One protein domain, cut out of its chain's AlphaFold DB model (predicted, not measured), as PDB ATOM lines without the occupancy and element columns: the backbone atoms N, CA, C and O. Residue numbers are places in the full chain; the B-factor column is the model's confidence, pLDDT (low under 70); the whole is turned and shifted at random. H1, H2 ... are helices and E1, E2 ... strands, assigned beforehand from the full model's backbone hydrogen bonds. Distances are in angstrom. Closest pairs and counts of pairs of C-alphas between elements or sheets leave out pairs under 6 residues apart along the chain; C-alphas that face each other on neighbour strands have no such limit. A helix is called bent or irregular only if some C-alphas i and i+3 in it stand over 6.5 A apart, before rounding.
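This is residues 141 to 290 of the 420 residues of an uncharacterized protein of Flavobacterium psychrophilum (UniProt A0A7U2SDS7). Two lobes lie end to end along an elongated body: an up-and-down bundle of three helices, H1, H2 and H3, with H4 beside it, and a lobe in which helices H6, H8 and H9 lie round a small sheet at the far end. The short helices H5 and H7 lie between the bundle and the sheet. The printed part has 150 residues, with nine named helices and three named strands in the order H1 H2 H3 H4 H5 H6 E1 H7 H8 E2 H9 E3. The sheet runs E1 E2 E3, all parallel, and the class is mostly helix. The whole is compact, with a radius of gyration of the C-alphas of 16.8 A and spans of 50 by 28 by 28 A.

H1, residues 141 to 150, and H2, residues 156 to 169, form a helical hairpin; they only just touch, with 3 pairs of C-alphas within 8 A, H2 with residues 156 to 159 alone, the closest C-alphas being those of Leu 145 and Ser 159, 6.1 A. H3, residues 174 to 183, makes a second helical hairpin with H2, at a shallow tilt of 20 degrees, opposite ways, closest at C-alphas Gln 167 and Tyr 174, 5.4 A. H3 is only just irregular: C-alphas 175 and 178 are 7.0 A apart. H4, residues 189 to 196, is close to H2 but not clearly touching, about perpendicular at 74 degrees, closest at C-alphas His 157 and Tyr 196, 7.2 A. H5, residues 211 to 214, and H7, residues 246 to 249, touch at C-alphas Ser 211 and Asn 246, 5.1 A. H6, residues 219 to 232, and H8, residues 253 to 263, are near each other. E1, residues 238 to 240, and E2, residues 266 to 270, are parallel, with N 268 and O 239 at 2.8 A. E3, residues 286 to 289, is parallel to E2, with N 287 and O 267 at 2.8 A. E1, H7 H8, E2 and E2, H9, E3, with H9 at residues 276 to 281, are strand-helix-strand units, parallel neighbour strands with helices between, both with right-handed crossovers. H6, H8 and H9 are on the sheet but only graze it, H8 only just on it with 5 pairs within 10 A. Every O i to N i+4 pair is within hydrogen-bond range in H2, H6, H8 and H9, against 4 of 6 in H1 and H3 and 3 of 4 in H4; H5 and H7 are too short for one.

H1 begins at C-alpha 141 (-38.583, -3.693, -44.889); H2 is 20.3 A long, H6 19.7 A, H8 15.4 A and E2 13.1 A. E3 ends at C-alpha 289 (-10.890, 19.882, -45.903).

The C-alphas of Gly 152 and Lys 290, the two farthest apart, are 51.0 A apart. The printed part has no cut; the link from H4 to H5 is long, the others tight. Mean pLDDT of the printed part is 93.4, with residues 172 to 173 under 70.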
ATOM      1  N   LEU A 141     -38.351  -2.414 -45.562       95.50
ATOM      2  CA  LEU A 141     -38.583  -3.693 -44.889       95.50
ATOM      3  C   LEU A 141     -38.197  -3.654 -43.406       95.50
ATOM      4  O   LEU A 141     -38.834  -4.341 -42.608       95.50
ATOM      5  N   TYR A 142     -37.229  -2.813 -43.023       94.69
ATOM      6  CA  TYR A 142     -36.873  -2.606 -41.619       94.69
ATOM      7  C   TYR A 142     -38.065  -2.167 -40.758       94.69
ATOM      8  O   TYR A 142     -38.112  -2.521 -39.589       94.69
ATOM      9  N   ALA A 143     -39.035  -1.449 -41.334       95.75
ATOM     10  CA  ALA A 143     -40.221  -0.965 -40.637       95.75
ATOM     11  C   ALA A 143     -41.306  -2.050 -40.502       95.75
ATOM     12  O   ALA A 143     -41.969  -2.132 -39.473       95.75
ATOM     13  N   ALA A 144     -41.488  -2.912 -41.509       96.88
ATOM     14  CA  ALA A 144     -42.528  -3.948 -41.476       96.88
ATOM     15  C   ALA A 144     -42.131  -5.200 -40.684       96.88
ATOM     16  O   ALA A 144     -42.962  -5.770 -39.976       96.88
ATOM     17  N   LEU A 145     -40.877  -5.646 -40.791       97.56
ATOM     18  CA  LEU A 145     -40.433  -6.910 -40.191       97.56
ATOM     19  C   LEU A 145     -40.621  -6.951 -38.658       97.56
ATOM     20  O   LEU A 145     -41.239  -7.903 -38.176       97.56
ATOM     21  N   PRO A 146     -40.230  -5.920 -37.876       96.81
ATOM     22  CA  PRO A 146     -40.470  -5.896 -36.432       96.81
ATOM     23  C   PRO A 146     -41.953  -5.977 -36.046       96.81
ATOM     24  O   PRO A 146     -42.282  -6.543 -35.003       96.81
ATOM     25  N   ILE A 147     -42.848  -5.434 -36.876       96.75
ATOM     26  CA  ILE A 147     -44.299  -5.469 -36.646       96.75
ATOM     27  C   ILE A 147     -44.813  -6.900 -36.806       96.75
ATOM     28  O   ILE A 147     -45.530  -7.400 -35.936       96.75
ATOM     29  N   PHE A 148     -44.412  -7.586 -37.878       97.06
ATOM     30  CA  PHE A 148     -44.796  -8.980 -38.101       97.06
ATOM     31  C   PHE A 148     -44.218  -9.923 -37.041       97.06
ATOM     32  O   PHE A 148     -44.921 -10.829 -36.595       97.06
ATOM     33  N   GLU A 149     -42.998  -9.669 -36.562       96.19
ATOM     34  CA  GLU A 149     -42.412 -10.395 -35.428       96.19
ATOM     35  C   GLU A 149     -43.210 -10.198 -34.138       96.19
ATOM     36  O   GLU A 149     -43.550 -11.162 -33.455       96.19
ATOM     37  N   LYS A 150     -43.549  -8.946 -33.803       95.62
ATOM     38  CA  LYS A 150     -44.318  -8.612 -32.594       95.62
ATOM     39  C   LYS A 150     -45.700  -9.266 -32.597       95.62
ATOM     40  O   LYS A 150     -46.204  -9.625 -31.535       95.62
ATOM     41  N   LYS A 151     -46.310  -9.406 -33.776       94.94
ATOM     42  CA  LYS A 151     -47.614 -10.057 -33.962       94.94
ATOM     43  C   LYS A 151     -47.519 -11.582 -34.126       94.94
ATOM     44  O   LYS A 151     -48.553 -12.234 -34.183       94.94
ATOM     45  N   GLY A 152     -46.312 -12.150 -34.153       95.00
ATOM     46  CA  GLY A 152     -46.086 -13.596 -34.184       95.00
ATOM     47  C   GLY A 152     -46.215 -14.256 -35.561       95.00
ATOM     48  O   GLY A 152     -46.321 -15.477 -35.617       95.00
ATOM     49  N   TYR A 153     -46.197 -13.491 -36.658       95.19
ATOM     50  CA  TYR A 153     -46.257 -14.056 -38.017       95.19
ATOM     51  C   TYR A 153     -44.918 -14.644 -38.480       95.19
ATOM     52  O   TYR A 153     -44.897 -15.565 -39.292       95.19
ATOM     53  N   ILE A 154     -43.802 -14.103 -37.985       95.88
ATOM     54  CA  ILE A 154     -42.436 -14.539 -38.306       95.88
ATOM     55  C   ILE A 154     -41.549 -14.452 -37.070       95.88
ATOM     56  O   ILE A 154     -41.845 -13.706 -36.133       95.88
ATOM     57  N   GLU A 155     -40.429 -15.168 -37.079       94.69
ATOM     58  CA  GLU A 155     -39.400 -15.008 -36.060       94.69
ATOM     59  C   GLU A 155     -38.312 -14.027 -36.514       94.69
ATOM     60  O   GLU A 155     -38.053 -13.828 -37.700       94.69
ATOM     61  N   MET A 156     -37.585 -13.459 -35.549       94.25
ATOM     62  CA  MET A 156     -36.433 -12.584 -35.813       94.25
ATOM     63  C   MET A 156     -35.391 -13.240 -36.734       94.25
ATOM     64  O   MET A 156     -34.751 -12.558 -37.532       94.25
ATOM     65  N   HIS A 157     -35.202 -14.558 -36.623       93.75
ATOM     66  CA  HIS A 157     -34.292 -15.301 -37.489       93.75
ATOM     67  C   HIS A 157     -34.711 -15.234 -38.969       93.75
ATOM     68  O   HIS A 157     -33.849 -15.108 -39.844       93.75
ATOM     69  N   ASP A 158     -36.014 -15.268 -39.255       94.94
ATOM     70  CA  ASP A 158     -36.542 -15.189 -40.620       94.94
ATOM     71  C   ASP A 158     -36.297 -13.802 -41.214       94.94
ATOM     72  O   ASP A 158     -35.770 -13.692 -42.324       94.94
ATOM     73  N   SER A 159     -36.564 -12.745 -40.439       95.56
ATOM     74  CA  SER A 159     -36.256 -11.359 -40.808       95.56
ATOM     75  C   SER A 159     -34.776 -11.163 -41.127       95.56
ATOM     76  O   SER A 159     -34.426 -10.604 -42.165       95.56
ATOM     77  N   LEU A 160     -33.885 -11.662 -40.265       93.94
ATOM     78  CA  LEU A 160     -32.439 -11.546 -40.467       93.94
ATOM     79  C   LEU A 160     -31.966 -12.322 -41.700       93.94
ATOM     80  O   LEU A 160     -31.143 -11.818 -42.463       93.94
ATOM     81  N   THR A 161     -32.507 -13.521 -41.922       93.44
ATOM     82  CA  THR A 161     -32.200 -14.334 -43.106       93.44
ATOM     83  C   THR A 161     -32.643 -13.631 -44.387       93.44
ATOM     84  O   THR A 161     -31.895 -13.612 -45.366       93.44
ATOM     85  N   LEU A 162     -33.832 -13.023 -44.386       94.62
ATOM     86  CA  LEU A 162     -34.332 -12.241 -45.513       94.62
ATOM     87  C   LEU A 162     -33.426 -11.036 -45.797       94.62
ATOM     88  O   LEU A 162     -32.982 -10.862 -46.931       94.62
ATOM     89  N   ILE A 163     -33.115 -10.230 -44.775       94.31
ATOM     90  CA  ILE A 163     -32.241  -9.055 -44.913       94.31
ATOM     91  C   ILE A 163     -30.872  -9.470 -45.461       94.31
ATOM     92  O   ILE A 163     -30.387  -8.847 -46.405       94.31
ATOM     93  N   TYR A 164     -30.279 -10.545 -44.930       91.44
ATOM     94  CA  TYR A 164     -29.004 -11.077 -45.411       91.44
ATOM     95  C   TYR A 164     -29.055 -11.418 -46.907       91.44
ATOM     96  O   TYR A 164     -28.215 -10.941 -47.668       91.44
ATOM     97  N   LYS A 165     -30.078 -12.161 -47.354       90.94
ATOM     98  CA  LYS A 165     -30.259 -12.509 -48.775       90.94
ATOM     99  C   LYS A 165     -30.410 -11.275 -49.666       90.94
ATOM    100  O   LYS A 165     -29.804 -11.202 -50.731       90.94
ATOM    101  N   ILE A 166     -31.198 -10.290 -49.235       92.00
ATOM    102  CA  ILE A 166     -31.394  -9.042 -49.987       92.00
ATOM    103  C   ILE A 166     -30.068  -8.292 -50.130       92.00
ATOM    104  O   ILE A 166     -29.740  -7.807 -51.217       92.00
ATOM    105  N   GLN A 167     -29.300  -8.196 -49.045       90.25
ATOM    106  CA  GLN A 167     -28.008  -7.518 -49.035       90.25
ATOM    107  C   GLN A 167     -26.955  -8.246 -49.879       90.25
ATOM    108  O   GLN A 167     -26.168  -7.565 -50.533       90.25
ATOM    109  N   ASP A 168     -26.961  -9.580 -49.904       88.00
ATOM    110  CA  ASP A 168     -26.041 -10.400 -50.705       88.00
ATOM    111  C   ASP A 168     -26.281 -10.235 -52.216       88.00
ATOM    112  O   ASP A 168     -25.350 -10.026 -52.995       88.00
ATOM    113  N   VAL A 169     -27.551 -10.204 -52.634       88.12
ATOM    114  CA  VAL A 169     -27.927 -10.017 -54.045       88.12
ATOM    115  C   VAL A 169     -27.718  -8.565 -54.518       88.12
ATOM    116  O   VAL A 169     -27.527  -8.311 -55.712       88.12
ATOM    117  N   SER A 170     -27.738  -7.586 -53.611       86.25
ATOM    118  CA  SER A 170     -27.689  -6.151 -53.931       86.25
ATOM    119  C   SER A 170     -26.268  -5.598 -54.050       86.25
ATOM    120  O   SER A 170     -25.462  -5.718 -53.136       86.25
ATOM    121  N   GLU A 171     -25.955  -4.844 -55.110       76.69
ATOM    122  CA  GLU A 171     -24.566  -4.391 -55.295       76.69
ATOM    123  C   GLU A 171     -24.145  -3.208 -54.401       76.69
ATOM    124  O   GLU A 171     -22.971  -3.109 -54.034       76.69
ATOM    125  N   LYS A 172     -25.046  -2.265 -54.081       65.62
ATOM    126  CA  LYS A 172     -24.687  -1.032 -53.332       65.62
ATOM    127  C   LYS A 172     -25.801  -0.421 -52.479       65.62
ATOM    128  O   LYS A 172     -25.487   0.325 -51.560       65.62
ATOM    129  N   GLY A 173     -27.068  -0.719 -52.767       63.47
ATOM    130  CA  GLY A 173     -28.194  -0.019 -52.151       63.47
ATOM    131  C   GLY A 173     -28.432  -0.378 -50.686       63.47
ATOM    132  O   GLY A 173     -28.699   0.503 -49.884       63.47
ATOM    133  N   TYR A 174     -28.305  -1.647 -50.314       80.06
ATOM    134  CA  TYR A 174     -28.962  -2.183 -49.118       80.06
ATOM    135  C   TYR A 174     -28.098  -2.303 -47.870       80.06
ATOM    136  O   TYR A 174     -28.520  -2.904 -46.890       80.06
ATOM    137  N   ARG A 175     -26.912  -1.690 -47.855       75.75
ATOM    138  CA  ARG A 175     -25.998  -1.761 -46.700       75.75
ATOM    139  C   ARG A 175     -26.593  -1.170 -45.415       75.75
ATOM    140  O   ARG A 175     -26.200  -1.590 -44.334       75.75
ATOM    141  N   GLY A 176     -27.530  -0.227 -45.540       86.56
ATOM    142  CA  GLY A 176     -28.244   0.373 -44.407       86.56
ATOM    143  C   GLY A 176     -29.357  -0.502 -43.825       86.56
ATOM    144  O   GLY A 176     -29.613  -0.409 -42.636       86.56
ATOM    145  N   LEU A 177     -29.937  -1.427 -44.603       92.50
ATOM    146  CA  LEU A 177     -31.175  -2.123 -44.223       92.50
ATOM    147  C   LEU A 177     -31.077  -2.864 -42.880       92.50
ATOM    148  O   LEU A 177     -31.995  -2.800 -42.067       92.50
ATOM    149  N   LEU A 178     -29.963  -3.564 -42.634       94.44
ATOM    150  CA  LEU A 178     -29.746  -4.244 -41.357       94.44
ATOM    151  C   LEU A 178     -29.545  -3.255 -40.200       94.44
ATOM    152  O   LEU A 178     -29.981  -3.534 -39.087       94.44
ATOM    153  N   ALA A 179     -28.887  -2.120 -40.452       93.75
ATOM    154  CA  ALA A 179     -28.690  -1.085 -39.444       93.75
ATOM    155  C   ALA A 179     -30.031  -0.455 -39.048       93.75
ATOM    156  O   ALA A 179     -30.337  -0.408 -37.861       93.75
ATOM    157  N   ASP A 180     -30.852  -0.091 -40.034       93.06
ATOM    158  CA  ASP A 180     -32.187   0.470 -39.812       93.06
ATOM    159  C   ASP A 180     -33.061  -0.519 -39.020       93.06
ATOM    160  O   ASP A 180     -33.676  -0.160 -38.021       93.06
ATOM    161  N   TYR A 181     -33.022  -1.808 -39.376       95.56
ATOM    162  CA  TYR A 181     -33.750  -2.861 -38.653       95.56
ATOM    163  C   TYR A 181     -33.278  -3.050 -37.204       95.56
ATOM    164  O   TYR A 181     -34.087  -3.324 -36.315       95.56
ATOM    165  N   ILE A 182     -31.973  -2.916 -36.946       95.75
ATOM    166  CA  ILE A 182     -31.423  -2.934 -35.584       95.75
ATOM    167  C   ILE A 182     -31.920  -1.721 -34.797       95.75
ATOM    168  O   ILE A 182     -32.270  -1.876 -33.629       95.75
ATOM    169  N   SER A 183     -31.973  -0.548 -35.431       93.81
ATOM    170  CA  SER A 183     -32.394   0.706 -34.803       93.81
ATOM    171  C   SER A 183     -33.881   0.760 -34.428       93.81
ATOM    172  O   SER A 183     -34.245   1.540 -33.554       93.81
ATOM    173  N   GLU A 184     -34.720  -0.111 -34.992       93.50
ATOM    174  CA  GLU A 184     -36.123  -0.300 -34.573       93.50
ATOM    175  C   GLU A 184     -36.276  -1.139 -33.283       93.50
ATOM    176  O   GLU A 184     -37.390  -1.448 -32.849       93.50
ATOM    177  N   LYS A 185     -35.173  -1.588 -32.672       94.88
ATOM    178  CA  LYS A 185     -35.169  -2.524 -31.535       94.88
ATOM    179  C   LYS A 185     -34.236  -2.047 -30.433       94.88
ATOM    180  O   LYS A 185     -33.404  -1.187 -30.635       94.88
ATOM    181  N   THR A 186     -34.334  -2.630 -29.243       95.38
ATOM    182  CA  THR A 186     -33.404  -2.281 -28.161       95.38
ATOM    183  C   THR A 186     -31.994  -2.848 -28.425       95.38
ATOM    184  O   THR A 186     -31.876  -3.883 -29.095       95.38
ATOM    185  N   PRO A 187     -30.914  -2.227 -27.901       96.50
ATOM    186  CA  PRO A 187     -29.529  -2.628 -28.183       96.50
ATOM    187  C   PRO A 187     -29.197  -4.110 -27.934       96.50
ATOM    188  O   PRO A 187     -28.329  -4.672 -28.603       96.50
ATOM    189  N   GLU A 188     -29.921  -4.785 -27.035       94.56
ATOM    190  CA  GLU A 188     -29.768  -6.219 -26.746       94.56
ATOM    191  C   GLU A 188     -30.026  -7.112 -27.973       94.56
ATOM    192  O   GLU A 188     -29.641  -8.286 -27.987       94.56
ATOM    193  N   VAL A 189     -30.648  -6.579 -29.033       95.25
ATOM    194  CA  VAL A 189     -30.810  -7.285 -30.308       95.25
ATOM    195  C   VAL A 189     -29.471  -7.722 -30.905       95.25
ATOM    196  O   VAL A 189     -29.408  -8.786 -31.521       95.25
ATOM    197  N   ILE A 190     -28.387  -6.970 -30.686       96.12
ATOM    198  CA  ILE A 190     -27.068  -7.291 -31.247       96.12
ATOM    199  C   ILE A 190     -26.611  -8.676 -30.785       96.12
ATOM    200  O   ILE A 190     -26.184  -9.484 -31.607       96.12
ATOM    201  N   GLU A 191     -26.763  -9.002 -29.498       94.31
ATOM    202  CA  GLU A 191     -26.387 -10.323 -28.983       94.31
ATOM    203  C   GLU A 191     -27.188 -11.441 -29.666       94.31
ATOM    204  O   GLU A 191     -26.645 -12.500 -29.980       94.31
ATOM    205  N   LYS A 192     -28.477 -11.205 -29.944       93.62
ATOM    206  CA  LYS A 192     -29.340 -12.170 -30.640       93.62
ATOM    207  C   LYS A 192     -28.900 -12.372 -32.087       93.62
ATOM    208  O   LYS A 192     -28.791 -13.510 -32.525       93.62
ATOM    209  N   ILE A 193     -28.592 -11.295 -32.808       94.88
ATOM    210  CA  ILE A 193     -28.119 -11.357 -34.201       94.88
ATOM    211  C   ILE A 193     -26.842 -12.192 -34.300       94.88
ATOM    212  O   ILE A 193     -26.725 -13.062 -35.163       94.88
ATOM    213  N   LEU A 194     -25.907 -11.972 -33.377       94.75
ATOM    214  CA  LEU A 194     -24.610 -12.647 -33.367       94.75
ATOM    215  C   LEU A 194     -24.681 -14.133 -32.982       94.75
ATOM    216  O   LEU A 194     -23.707 -14.854 -33.187       94.75
ATOM    217  N   LYS A 195     -25.822 -14.616 -32.467       93.38
ATOM    218  CA  LYS A 195     -26.086 -16.057 -32.298       93.38
ATOM    219  C   LYS A 195     -26.404 -16.748 -33.622       93.38
ATOM    220  O   LYS A 195     -26.160 -17.944 -33.745       93.38
ATOM    221  N   TYR A 196     -26.937 -16.009 -34.595       90.69
ATOM    222  CA  TYR A 196     -27.342 -16.547 -35.893       90.69
ATOM    223  C   TYR A 196     -26.290 -16.329 -36.980       90.69
ATOM    224  O   TYR A 196     -26.111 -17.186 -37.842       90.69
ATOM    225  N   PHE A 197     -25.570 -15.204 -36.936       91.19
ATOM    226  CA  PHE A 197     -24.637 -14.817 -37.991       91.19
ATOM    227  C   PHE A 197     -23.274 -14.435 -37.429       91.19
ATOM    228  O   PHE A 197     -23.158 -13.668 -36.473       91.19
ATOM    229  N   HIS A 198     -22.218 -14.911 -38.090       92.12
ATOM    230  CA  HIS A 198     -20.878 -14.407 -37.828       92.12
ATOM    231  C   HIS A 198     -20.773 -12.945 -38.309       92.12
ATOM    232  O   HIS A 198     -21.212 -12.655 -39.426       92.12
ATOM    233  N   PRO A 199     -20.155 -12.020 -37.543       90.75
ATOM    234  CA  PRO A 199     -20.135 -10.602 -37.902       90.75
ATOM    235  C   PRO A 199     -19.511 -10.300 -39.272       90.75
ATOM    236  O   PRO A 199     -19.902  -9.334 -39.914       90.75
ATOM    237  N   SER A 200     -18.563 -11.122 -39.742       87.62
ATOM    238  CA  SER A 200     -17.949 -10.950 -41.073       87.62
ATOM    239  C   SER A 200     -18.910 -11.190 -42.236       87.62
ATOM    240  O   SER A 200     -18.601 -10.793 -43.355       87.62
ATOM    241  N   ASN A 201     -20.026 -11.876 -41.989       87.12
ATOM    242  CA  ASN A 201     -21.021 -12.192 -43.007       87.12
ATOM    243  C   ASN A 201     -22.108 -11.111 -43.076       87.12
ATOM    244  O   ASN A 201     -22.944 -11.144 -43.971       87.12
ATOM    245  N   LEU A 202     -22.121 -10.159 -42.139       89.81
ATOM    246  CA  LEU A 202     -23.137  -9.117 -42.063       89.81
ATOM    247  C   LEU A 202     -22.683  -7.866 -42.817       89.81
ATOM    248  O   LEU A 202     -21.583  -7.355 -42.601       89.81
ATOM    249  N   SER A 203     -23.556  -7.342 -43.678       88.00
ATOM    250  CA  SER A 203     -23.319  -6.085 -44.390       88.00
ATOM    251  C   SER A 203     -23.884  -4.922 -43.579       88.00
ATOM    252  O   SER A 203     -25.038  -4.531 -43.739       88.00
ATOM    253  N   ILE A 204     -23.079  -4.395 -42.659       90.44
ATOM    254  CA  ILE A 204     -23.472  -3.302 -41.767       90.44
ATOM    255  C   ILE A 204     -22.261  -2.444 -41.409       90.44
ATOM    256  O   ILE A 204     -21.162  -2.946 -41.189       90.44
ATOM    257  N   SER A 205     -22.466  -1.129 -41.349       90.56
ATOM    258  CA  SER A 205     -21.482  -0.184 -40.815       90.56
ATOM    259  C   SER A 205     -21.738   0.026 -39.326       90.56
ATOM    260  O   SER A 205     -22.488   0.916 -38.938       90.56
ATOM    261  N   TRP A 206     -21.129  -0.812 -38.484       94.50
ATOM    262  CA  TRP A 206     -21.404  -0.846 -37.040       94.50
ATOM    263  C   TRP A 206     -21.155   0.489 -36.326       94.50
ATOM    264  O   TRP A 206     -21.857   0.807 -35.374       94.50
ATOM    265  N   PHE A 207     -20.187   1.287 -36.789       95.19
ATOM    266  CA  PHE A 207     -19.878   2.603 -36.208       95.19
ATOM    267  C   PHE A 207     -20.858   3.715 -36.601       95.19
ATOM    268  O   PHE A 207     -20.778   4.803 -36.037       95.19
ATOM    269  N   LEU A 208     -21.780   3.442 -37.531       93.69
ATOM    270  CA  LEU A 208     -22.875   4.350 -37.878       93.69
ATOM    271  C   LEU A 208     -24.134   4.110 -37.042       93.69
ATOM    272  O   LEU A 208     -25.028   4.948 -37.060       93.69
ATOM    273  N   LEU A 209     -24.216   3.008 -36.292       95.50
ATOM    274  CA  LEU A 209     -25.320   2.810 -35.354       95.50
ATOM    275  C   LEU A 209     -25.284   3.880 -34.250       95.50
ATOM    276  O   LEU A 209     -24.199   4.371 -33.929       95.50
ATOM    277  N   PRO A 210     -26.424   4.225 -33.629       96.12
ATOM    278  CA  PRO A 210     -26.432   5.131 -32.487       96.12
ATOM    279  C   PRO A 210     -25.534   4.635 -31.342       96.12
ATOM    280  O   PRO A 210     -25.286   3.433 -31.182       96.12
ATOM    281  N   SER A 211     -25.020   5.571 -30.544       96.62
ATOM    282  CA  SER A 211     -23.978   5.311 -29.539       96.62
ATOM    283  C   SER A 211     -24.336   4.193 -28.547       96.62
ATOM    284  O   SER A 211     -23.483   3.392 -28.177       96.62
ATOM    285  N   GLU A 212     -25.607   4.082 -28.168       97.19
ATOM    286  CA  GLU A 212     -26.155   3.071 -27.269       97.19
ATOM    287  C   GLU A 212     -26.035   1.643 -27.817       97.19
ATOM    288  O   GLU A 212     -25.822   0.712 -27.041       97.19
ATOM    289  N   TYR A 213     -26.063   1.467 -29.139       97.44
ATOM    290  CA  TYR A 213     -25.812   0.182 -29.796       97.44
ATOM    291  C   TYR A 213     -24.315  -0.105 -29.878       97.44
ATOM    292  O   TYR A 213     -23.879  -1.229 -29.630       97.44
ATOM    293  N   ILE A 214     -23.503   0.920 -30.166       97.50
ATOM    294  CA  ILE A 214     -22.038   0.793 -30.176       97.50
ATOM    295  C   ILE A 214     -21.528   0.364 -28.791       97.50
ATOM    296  O   ILE A 214     -20.621  -0.465 -28.686       97.50
ATOM    297  N   ASN A 215     -22.159   0.871 -27.729       97.38
ATOM    298  CA  ASN A 215     -21.807   0.582 -26.340       97.38
ATOM    299  C   ASN A 215     -21.907  -0.901 -25.965       97.38
ATOM    300  O   ASN A 215     -21.197  -1.333 -25.054       97.38
ATOM    301  N   VAL A 216     -22.766  -1.665 -26.646       96.94
ATOM    302  CA  VAL A 216     -22.982  -3.097 -26.386       96.94
ATOM    303  C   VAL A 216     -22.279  -4.006 -27.400       96.94
ATOM    304  O   VAL A 216     -22.404  -5.228 -27.314       96.94
ATOM    305  N   LEU A 217     -21.516  -3.451 -28.351       96.75
ATOM    306  CA  LEU A 217     -20.789  -4.261 -29.329       96.75
ATOM    307  C   LEU A 217     -19.748  -5.154 -28.641       96.75
ATOM    308  O   LEU A 217     -18.909  -4.645 -27.889       96.75
ATOM    309  N   PRO A 218     -19.710  -6.461 -28.954       96.25
ATOM    310  CA  PRO A 218     -18.608  -7.320 -28.546       96.25
ATOM    311  C   PRO A 218     -17.282  -6.875 -29.169       96.25
ATOM    312  O   PRO A 218     -17.244  -6.367 -30.293       96.25
ATOM    313  N   ASP A 219     -16.172  -7.159 -28.485       96.44
ATOM    314  CA  ASP A 219     -14.827  -6.797 -28.959       96.44
ATOM    315  C   ASP A 219     -14.515  -7.363 -30.348       96.44
ATOM    316  O   ASP A 219     -13.832  -6.715 -31.140       96.44
ATOM    317  N   LEU A 220     -15.031  -8.554 -30.670       95.50
ATOM    318  CA  LEU A 220     -14.895  -9.148 -32.000       95.50
ATOM    319  C   LEU A 220     -15.473  -8.228 -33.086       95.50
ATOM    320  O   LEU A 220     -14.801  -7.960 -34.080       95.50
ATOM    321  N   VAL A 221     -16.693  -7.722 -32.884       96.62
ATOM    322  CA  VAL A 221     -17.385  -6.859 -33.852       96.62
ATOM    323  C   VAL A 221     -16.658  -5.529 -33.996       96.62
ATOM    324  O   VAL A 221     -16.341  -5.117 -35.110       96.62
ATOM    325  N   TYR A 222     -16.313  -4.905 -32.866       97.19
ATOM    326  CA  TYR A 222     -15.540  -3.664 -32.850       97.19
ATOM    327  C   TYR A 222     -14.218  -3.811 -33.619       97.19
ATOM    328  O   TYR A 222     -13.882  -2.976 -34.460       97.19
ATOM    329  N   ASN A 223     -13.467  -4.888 -33.367       95.88
ATOM    330  CA  ASN A 223     -12.170  -5.103 -34.003       95.88
ATOM    331  C   ASN A 223     -12.284  -5.382 -35.507       95.88
ATOM    332  O   ASN A 223     -11.421  -4.923 -36.259       95.88
ATOM    333  N   LEU A 224     -13.328  -6.093 -35.945       95.19
ATOM    334  CA  LEU A 224     -13.603  -6.309 -37.367       95.19
ATOM    335  C   LEU A 224     -13.931  -4.991 -38.073       95.19
ATOM    336  O   LEU A 224     -13.299  -4.677 -39.082       95.19
ATOM    337  N   GLU A 225     -14.843  -4.188 -37.519       94.88
ATOM    338  CA  GLU A 225     -15.226  -2.908 -38.121       94.88
ATOM    339  C   GLU A 225     -14.046  -1.934 -38.166       94.88
ATOM    340  O   GLU A 225     -13.726  -1.371 -39.215       94.88
ATOM    341  N   LYS A 226     -13.303  -1.816 -37.062       95.00
ATOM    342  CA  LYS A 226     -12.044  -1.068 -37.022       95.00
ATOM    343  C   LYS A 226     -11.075  -1.534 -38.111       95.00
ATOM    344  O   LYS A 226     -10.509  -0.711 -38.833       95.00
ATOM    345  N   GLY A 227     -10.864  -2.847 -38.225       94.00
ATOM    346  CA  GLY A 227      -9.989  -3.442 -39.232       94.00
ATOM    347  C   GLY A 227     -10.415  -3.077 -40.654       94.00
ATOM    348  O   GLY A 227      -9.567  -2.719 -41.473       94.00
ATOM    349  N   ASN A 228     -11.724  -3.078 -40.924       92.25
ATOM    350  CA  ASN A 228     -12.293  -2.652 -42.199       92.25
ATOM    351  C   ASN A 228     -11.996  -1.175 -42.488       92.25
ATOM    352  O   ASN A 228     -11.501  -0.869 -43.575       92.25
ATOM    353  N   LYS A 229     -12.208  -0.273 -41.519       93.44
ATOM    354  CA  LYS A 229     -11.923   1.167 -41.677       93.44
ATOM    355  C   LYS A 229     -10.447   1.443 -41.945       93.44
ATOM    356  O   LYS A 229     -10.117   2.158 -42.889       93.44
ATOM    357  N   ILE A 230      -9.552   0.819 -41.179       92.94
ATOM    358  CA  ILE A 230      -8.099   0.937 -41.378       92.94
ATOM    359  C   ILE A 230      -7.708   0.408 -42.763       92.94
ATOM    360  O   ILE A 230      -6.971   1.056 -43.499       92.94
ATOM    361  N   LYS A 231      -8.205  -0.769 -43.157       92.75
ATOM    362  CA  LYS A 231      -7.874  -1.365 -44.458       92.75
ATOM    363  C   LYS A 231      -8.363  -0.500 -45.621       92.75
ATOM    364  O   LYS A 231      -7.623  -0.329 -46.591       92.75
ATOM    365  N   TYR A 232      -9.585   0.018 -45.528       92.50
ATOM    366  CA  TYR A 232     -10.205   0.823 -46.577       92.50
ATOM    367  C   TYR A 232      -9.487   2.168 -46.754       92.50
ATOM    368  O   TYR A 232      -9.119   2.533 -47.868       92.50
ATOM    369  N   HIS A 233      -9.153   2.836 -45.647       94.31
ATOM    370  CA  HIS A 233      -8.480   4.139 -45.634       94.31
ATOM    371  C   HIS A 233      -6.946   4.040 -45.540       94.31
ATOM    372  O   HIS A 233      -6.259   4.974 -45.125       94.31
ATOM    373  N   ARG A 234      -6.358   2.906 -45.948       92.81
ATOM    374  CA  ARG A 234      -4.909   2.656 -45.808       92.81
ATOM    375  C   ARG A 234      -4.017   3.628 -46.566       92.81
ATOM    376  O   ARG A 234      -2.895   3.900 -46.139       92.81
ATOM    377  N   THR A 235      -4.504   4.111 -47.704       91.56
ATOM    378  CA  THR A 235      -3.714   4.900 -48.651       91.56
ATOM    379  C   THR A 235      -3.516   6.327 -48.156       91.56
ATOM    380  O   THR A 235      -2.410   6.854 -48.232       91.56
ATOM    381  N   ASN A 236      -4.572   6.950 -47.629       92.50
ATOM    382  CA  ASN A 236      -4.536   8.321 -47.118       92.50
ATOM    383  C   ASN A 236      -4.299   8.378 -45.598       92.50
ATOM    384  O   ASN A 236      -3.871   9.420 -45.109       92.50
ATOM    385  N   ARG A 237      -4.540   7.274 -44.869       94.50
ATOM    386  CA  ARG A 237      -4.533   7.179 -43.399       94.50
ATOM    387  C   ARG A 237      -5.480   8.171 -42.727       94.50
ATOM    388  O   ARG A 237      -5.184   8.711 -41.658       94.50
ATOM    389  N   LYS A 238      -6.618   8.418 -43.375       95.75
ATOM    390  CA  LYS A 238      -7.635   9.358 -42.914       95.75
ATOM    391  C   LYS A 238      -9.001   8.698 -42.916       95.75
ATOM    392  O   LYS A 238      -9.424   8.223 -43.960       95.75
ATOM    393  N   ILE A 239      -9.671   8.688 -41.769       96.25
ATOM    394  CA  ILE A 239     -11.037   8.164 -41.646       96.25
ATOM    395  C   ILE A 239     -12.009   9.353 -41.656       96.25
ATOM    396  O   ILE A 239     -11.851  10.231 -40.806       96.25
ATOM    397  N   PRO A 240     -12.982   9.414 -42.578       95.75
ATOM    398  CA  PRO A 240     -14.004  10.457 -42.592       95.75
ATOM    399  C   PRO A 240     -14.801  10.509 -41.281       95.75
ATOM    400  O   PRO A 240     -15.138   9.469 -40.716       95.75
ATOM    401  N   TYR A 241     -15.071  11.713 -40.769       95.56
ATOM    402  CA  TYR A 241     -15.782  11.914 -39.500       95.56
ATOM    403  C   TYR A 241     -17.186  11.294 -39.495       95.56
ATOM    404  O   TYR A 241     -17.578  10.676 -38.509       95.56
ATOM    405  N   ASP A 242     -17.910  11.417 -40.602       93.12
ATOM    406  CA  ASP A 242     -19.247  10.853 -40.806       93.12
ATOM    407  C   ASP A 242     -19.272   9.325 -40.679       93.12
ATOM    408  O   ASP A 242     -20.287   8.768 -40.283       93.12
ATOM    409  N   GLU A 243     -18.151   8.635 -40.919       94.38
ATOM    410  CA  GLU A 243     -18.055   7.182 -40.739       94.38
ATOM    411  C   GLU A 243     -17.920   6.728 -39.271       94.38
ATOM    412  O   GLU A 243     -17.975   5.522 -39.005       94.38
ATOM    413  N   ILE A 244     -17.687   7.651 -38.331       95.12
ATOM    414  CA  ILE A 244     -17.347   7.347 -36.928       95.12
ATOM    415  C   ILE A 244     -17.992   8.292 -35.905       95.12
ATOM    416  O   ILE A 244     -17.664   8.203 -34.725       95.12
ATOM    417  N   GLU A 245     -18.864   9.212 -36.316       95.44
ATOM    418  CA  GLU A 245     -19.448  10.227 -35.428       95.44
ATOM    419  C   GLU A 245     -20.045   9.601 -34.160       95.44
ATOM    420  O   GLU A 245     -19.623   9.932 -33.050       95.44
ATOM    421  N   ASN A 246     -20.909   8.598 -34.326       95.94
ATOM    422  CA  ASN A 246     -21.563   7.917 -33.207       95.94
ATOM    423  C   ASN A 246     -20.577   7.132 -32.328       95.94
ATOM    424  O   ASN A 246     -20.756   7.041 -31.110       95.94
ATOM    425  N   LEU A 247     -19.492   6.600 -32.906       96.31
ATOM    426  CA  LEU A 247     -18.428   5.930 -32.151       96.31
ATOM    427  C   LEU A 247     -17.745   6.897 -31.178       96.31
ATOM    428  O   LEU A 247     -17.386   6.499 -30.067       96.31
ATOM    429  N   LEU A 248     -17.592   8.167 -31.564       94.81
ATOM    430  CA  LEU A 248     -16.977   9.186 -30.718       94.81
ATOM    431  C   LEU A 248     -17.852   9.595 -29.526       94.81
ATOM    432  O   LEU A 248     -17.365  10.299 -28.641       94.81
ATOM    433  N   ASP A 249     -19.127   9.215 -29.513       94.94
ATOM    434  CA  ASP A 249     -20.059   9.392 -28.389       94.94
ATOM    435  C   ASP A 249     -20.260   8.106 -27.569       94.94
ATOM    436  O   ASP A 249     -20.981   8.101 -26.573       94.94
ATOM    437  N   SER A 250     -19.590   7.014 -27.945       96.94
ATOM    438  CA  SER A 250     -19.708   5.715 -27.279       96.94
ATOM    439  C   SER A 250     -18.651   5.486 -26.187       96.94
ATOM    440  O   SER A 250     -17.614   6.153 -26.114       96.94
ATOM    441  N   ASN A 251     -18.849   4.435 -25.390       96.75
ATOM    442  CA  ASN A 251     -17.886   3.911 -24.420       96.75
ATOM    443  C   ASN A 251     -16.601   3.355 -25.072       96.75
ATOM    444  O   ASN A 251     -15.627   3.080 -24.371       96.75
ATOM    445  N   ARG A 252     -16.573   3.217 -26.406       96.69
ATOM    446  CA  ARG A 252     -15.414   2.760 -27.184       96.69
ATOM    447  C   ARG A 252     -14.492   3.897 -27.622       96.69
ATOM    448  O   ARG A 252     -13.430   3.621 -28.175       96.69
ATOM    449  N   LEU A 253     -14.840   5.154 -27.343       95.38
ATOM    450  CA  LEU A 253     -14.057   6.335 -27.722       95.38
ATOM    451  C   LEU A 253     -12.568   6.217 -27.350       95.38
ATOM    452  O   LEU A 253     -11.696   6.426 -28.192       95.38
ATOM    453  N   GLU A 254     -12.265   5.887 -26.093       95.00
ATOM    454  CA  GLU A 254     -10.878   5.824 -25.610       95.00
ATOM    455  C   GLU A 254     -10.091   4.694 -26.287       95.00
ATOM    456  O   GLU A 254      -8.930   4.881 -26.662       95.00
ATOM    457  N   GLN A 255     -10.737   3.544 -26.508       95.69
ATOM    458  CA  GLN A 255     -10.161   2.432 -27.262       95.69
ATOM    459  C   GLN A 255      -9.851   2.859 -28.701       95.69
ATOM    460  O   GLN A 255      -8.726   2.676 -29.166       95.69
ATOM    461  N   PHE A 256     -10.801   3.519 -29.366       95.69
ATOM    462  CA  PHE A 256     -10.639   4.001 -30.733       95.69
ATOM    463  C   PHE A 256      -9.550   5.066 -30.861       95.69
ATOM    464  O   PHE A 256      -8.745   5.025 -31.792       95.69
ATOM    465  N   ARG A 257      -9.442   5.985 -29.895       94.94
ATOM    466  CA  ARG A 257      -8.351   6.967 -29.861       94.94
ATOM    467  C   ARG A 257      -6.983   6.283 -29.793       94.94
ATOM    468  O   ARG A 257      -6.059   6.693 -30.496       94.94
ATOM    469  N   ASN A 258      -6.852   5.248 -28.965       94.69
ATOM    470  CA  ASN A 258      -5.608   4.485 -28.850       94.69
ATOM    471  C   ASN A 258      -5.295   3.723 -30.146       94.69
ATOM    472  O   ASN A 258      -4.145   3.718 -30.585       94.69
ATOM    473  N   ASP A 259      -6.313   3.147 -30.790       94.62
ATOM    474  CA  ASP A 259      -6.179   2.506 -32.100       94.62
ATOM    475  C   ASP A 259      -5.674   3.508 -33.160       94.62
ATOM    476  O   ASP A 259      -4.676   3.246 -33.834       94.62
ATOM    477  N   LEU A 260      -6.286   4.696 -33.275       94.81
ATOM    478  CA  LEU A 260      -5.839   5.742 -34.209       94.81
ATOM    479  C   LEU A 260      -4.368   6.118 -33.993       94.81
ATOM    480  O   LEU A 260      -3.609   6.233 -34.960       94.81
ATOM    481  N   ALA A 261      -3.950   6.274 -32.734       93.56
ATOM    482  CA  ALA A 261      -2.567   6.588 -32.384       93.56
ATOM    483  C   ALA A 261      -1.603   5.456 -32.775       93.56
ATOM    484  O   ALA A 261      -0.556   5.720 -33.371       93.56
ATOM    485  N   PHE A 262      -1.972   4.203 -32.495       94.31
ATOM    486  CA  PHE A 262      -1.173   3.024 -32.835       94.31
ATOM    487  C   PHE A 262      -0.949   2.902 -34.348       94.31
ATOM    488  O   PHE A 262       0.186   2.747 -34.803       94.31
ATOM    489  N   TYR A 263      -2.013   3.045 -35.143       93.69
ATOM    490  CA  TYR A 263      -1.941   2.931 -36.602       93.69
ATOM    491  C   TYR A 263      -1.479   4.219 -37.306       93.69
ATOM    492  O   TYR A 263      -1.217   4.194 -38.511       93.69
ATOM    493  N   ARG A 264      -1.337   5.331 -36.570       94.81
ATOM    494  CA  ARG A 264      -0.997   6.674 -37.081       94.81
ATOM    495  C   ARG A 264      -2.017   7.196 -38.103       94.81
ATOM    496  O   ARG A 264      -1.635   7.642 -39.186       94.81
ATOM    497  N   TYR A 265      -3.296   7.107 -37.755       96.50
ATOM    498  CA  TYR A 265      -4.413   7.645 -38.536       96.50
ATOM    499  C   TYR A 265      -4.888   8.976 -37.958       96.50
ATOM    500  O   TYR A 265      -4.704   9.255 -36.771       96.50
ATOM    501  N   SER A 266      -5.537   9.781 -38.793       96.06
ATOM    502  CA  SER A 266      -6.287  10.960 -38.356       96.06
ATOM    503  C   SER A 266      -7.725  10.926 -38.865       96.06
ATOM    504  O   SER A 266      -8.044  10.187 -39.794       96.06
ATOM    505  N   ILE A 267      -8.584  11.755 -38.287       96.88
ATOM    506  CA  ILE A 267      -9.951  11.966 -38.772       96.88
ATOM    507  C   ILE A 267      -9.945  13.024 -39.886       96.88
ATOM    508  O   ILE A 267      -9.271  14.041 -39.743       96.88
ATOM    509  N   ASP A 268     -10.668  12.796 -40.981       96.19
ATOM    510  CA  ASP A 268     -10.923  13.799 -42.023       96.19
ATOM    511  C   ASP A 268     -12.268  14.476 -41.756       96.19
ATOM    512  O   ASP A 268     -13.285  13.798 -41.611       96.19
ATOM    513  N   ILE A 269     -12.291  15.803 -41.651       95.88
ATOM    514  CA  ILE A 269     -13.489  16.545 -41.243       95.88
ATOM    515  C   ILE A 269     -13.595  17.884 -41.974       95.88
ATOM    516  O   ILE A 269     -12.594  18.529 -42.268       95.88
ATOM    517  N   GLU A 270     -14.809  18.340 -42.269       94.06
ATOM    518  CA  GLU A 270     -15.008  19.652 -42.886       94.06
ATOM    519  C   GLU A 270     -14.537  20.786 -41.952       94.06
ATOM    520  O   GLU A 270     -14.841  20.786 -40.759       94.06
ATOM    521  N   GLU A 271     -13.837  21.792 -42.492       91.75
ATOM    522  CA  GLU A 271     -13.261  22.923 -41.739       91.75
ATOM    523  C   GLU A 271     -14.270  23.676 -40.849       91.75
ATOM    524  O   GLU A 271     -13.896  24.217 -39.806       91.75
ATOM    525  N   LYS A 272     -15.550  23.706 -41.238       90.56
ATOM    526  CA  LYS A 272     -16.622  24.405 -40.510       90.56
ATOM    527  C   LYS A 272     -17.418  23.508 -39.562       90.56
ATOM    528  O   LYS A 272     -18.297  24.014 -38.864       90.56
ATOM    529  N   ASN A 273     -17.124  22.212 -39.506       91.69
ATOM    530  CA  ASN A 273     -17.903  21.285 -38.700       91.69
ATOM    531  C   ASN A 273     -17.720  21.580 -37.188       91.69
ATOM    532  O   ASN A 273     -16.582  21.650 -36.698       91.69
ATOM    533  N   PRO A 274     -18.812  21.740 -36.410       92.81
ATOM    534  CA  PRO A 274     -18.736  22.057 -34.982       92.81
ATOM    535  C   PRO A 274     -18.007  20.987 -34.150       92.81
ATOM    536  O   PRO A 274     -17.414  21.321 -33.115       92.81
ATOM    537  N   ALA A 275     -17.973  19.733 -34.614       93.62
ATOM    538  CA  ALA A 275     -17.311  18.621 -33.938       93.62
ATOM    539  C   ALA A 275     -15.782  18.775 -33.851       93.62
ATOM    540  O   ALA A 275     -15.152  18.147 -33.000       93.62
ATOM    541  N   ILE A 276     -15.163  19.692 -34.609       95.19
ATOM    542  CA  ILE A 276     -13.736  20.031 -34.454       95.19
ATOM    543  C   ILE A 276     -13.403  20.419 -33.005       95.19
ATOM    544  O   ILE A 276     -12.330  20.080 -32.500       95.19
ATOM    545  N   LYS A 277     -14.311  21.112 -32.300       94.12
ATOM    546  CA  LYS A 277     -14.098  21.480 -30.888       94.12
ATOM    547  C   LYS A 277     -13.958  20.241 -30.000       94.12
ATOM    548  O   LYS A 277     -13.082  20.218 -29.136       94.12
ATOM    549  N   LYS A 278     -14.777  19.218 -30.258       92.00
ATOM    550  CA  LYS A 278     -14.754  17.921 -29.570       92.00
ATOM    551  C   LYS A 278     -13.471  17.151 -29.894       92.00
ATOM    552  O   LYS A 278     -12.793  16.686 -28.987       92.00
ATOM    553  N   LEU A 279     -13.060  17.095 -31.161       94.69
ATOM    554  CA  LEU A 279     -11.806  16.424 -31.544       94.69
ATOM    555  C   LEU A 279     -10.578  17.064 -30.878       94.69
ATOM    556  O   LEU A 279      -9.705  16.355 -30.371       94.69
ATOM    557  N   LYS A 280     -10.542  18.402 -30.811       94.44
ATOM    558  CA  LYS A 280      -9.491  19.154 -30.107       94.44
ATOM    559  C   LYS A 280      -9.448  18.836 -28.614       94.44
ATOM    560  O   LYS A 280      -8.362  18.583 -28.095       94.44
ATOM    561  N   SER A 281     -10.590  18.856 -27.920       92.75
ATOM    562  CA  SER A 281     -10.629  18.590 -26.473       92.75
ATOM    563  C   SER A 281     -10.196  17.161 -26.142       92.75
ATOM    564  O   SER A 281      -9.484  16.947 -25.162       92.75
ATOM    565  N   LEU A 282     -10.543  16.204 -27.004       90.00
ATOM    566  CA  LEU A 282     -10.195  14.789 -26.867       90.00
ATOM    567  C   LEU A 282      -8.771  14.448 -27.335       90.00
ATOM    568  O   LEU A 282      -8.340  13.300 -27.199       90.00
ATOM    569  N   LYS A 283      -8.027  15.434 -27.860       92.75
ATOM    570  CA  LYS A 283      -6.680  15.277 -28.437       92.75
ATOM    571  C   LYS A 283      -6.624  14.216 -29.543       92.75
ATOM    572  O   LYS A 283      -5.628  13.508 -29.679       92.75
ATOM    573  N   ILE A 284      -7.691  14.101 -30.331       94.44
ATOM    574  CA  ILE A 284      -7.746  13.176 -31.464       94.44
ATOM    575  C   ILE A 284      -7.109  13.857 -32.683       94.44
ATOM    576  O   ILE A 284      -7.495  14.985 -32.997       94.44
ATOM    577  N   PRO A 285      -6.146  13.225 -33.383       94.19
ATOM    578  CA  PRO A 285      -5.579  13.786 -34.604       94.19
ATOM    579  C   PRO A 285      -6.649  13.943 -35.685       94.19
ATOM    580  O   PRO A 285      -7.363  12.991 -35.996       94.19
ATOM    581  N   TYR A 286      -6.729  15.120 -36.300       95.75
ATOM    582  CA  TYR A 286      -7.646  15.377 -37.408       95.75
ATOM    583  C   TYR A 286      -7.007  16.288 -38.461       95.75
ATOM    584  O   TYR A 286      -6.055  17.020 -38.180       95.75
ATOM    585  N   GLN A 287      -7.533  16.231 -39.680       94.62
ATOM    586  CA  GLN A 287      -7.221  17.133 -40.780       94.62
ATOM    587  C   GLN A 287      -8.516  17.701 -41.337       94.62
ATOM    588  O   GLN A 287      -9.550  17.037 -41.319       94.62
ATOM    589  N   THR A 288      -8.451  18.950 -41.790       94.75
ATOM    590  CA  THR A 288      -9.612  19.627 -42.350       94.75
ATOM    591  C   THR A 288      -9.551  19.680 -43.862       94.75
ATOM    592  O   THR A 288      -8.484  19.887 -44.446       94.75
ATOM    593  N   TYR A 289     -10.713  19.570 -44.492       91.50
ATOM    594  CA  TYR A 289     -10.890  19.882 -45.903       91.50
ATOM    595  C   TYR A 289     -11.919  20.998 -46.078       91.50
ATOM    596  O   TYR A 289     -12.778  21.237 -45.224       91.50
ATOM    597  N   LYS A 290     -11.803  21.708 -47.202       87.69
ATOM    598  CA  LYS A 290     -12.834  22.632 -47.669       87.69
ATOM    599  C   LYS A 290     -13.768  21.845 -48.558       87.69
ATOM    600  O   LYS A 290     -13.319  21.304 -49.568       87.69
TER     601      LYS A 290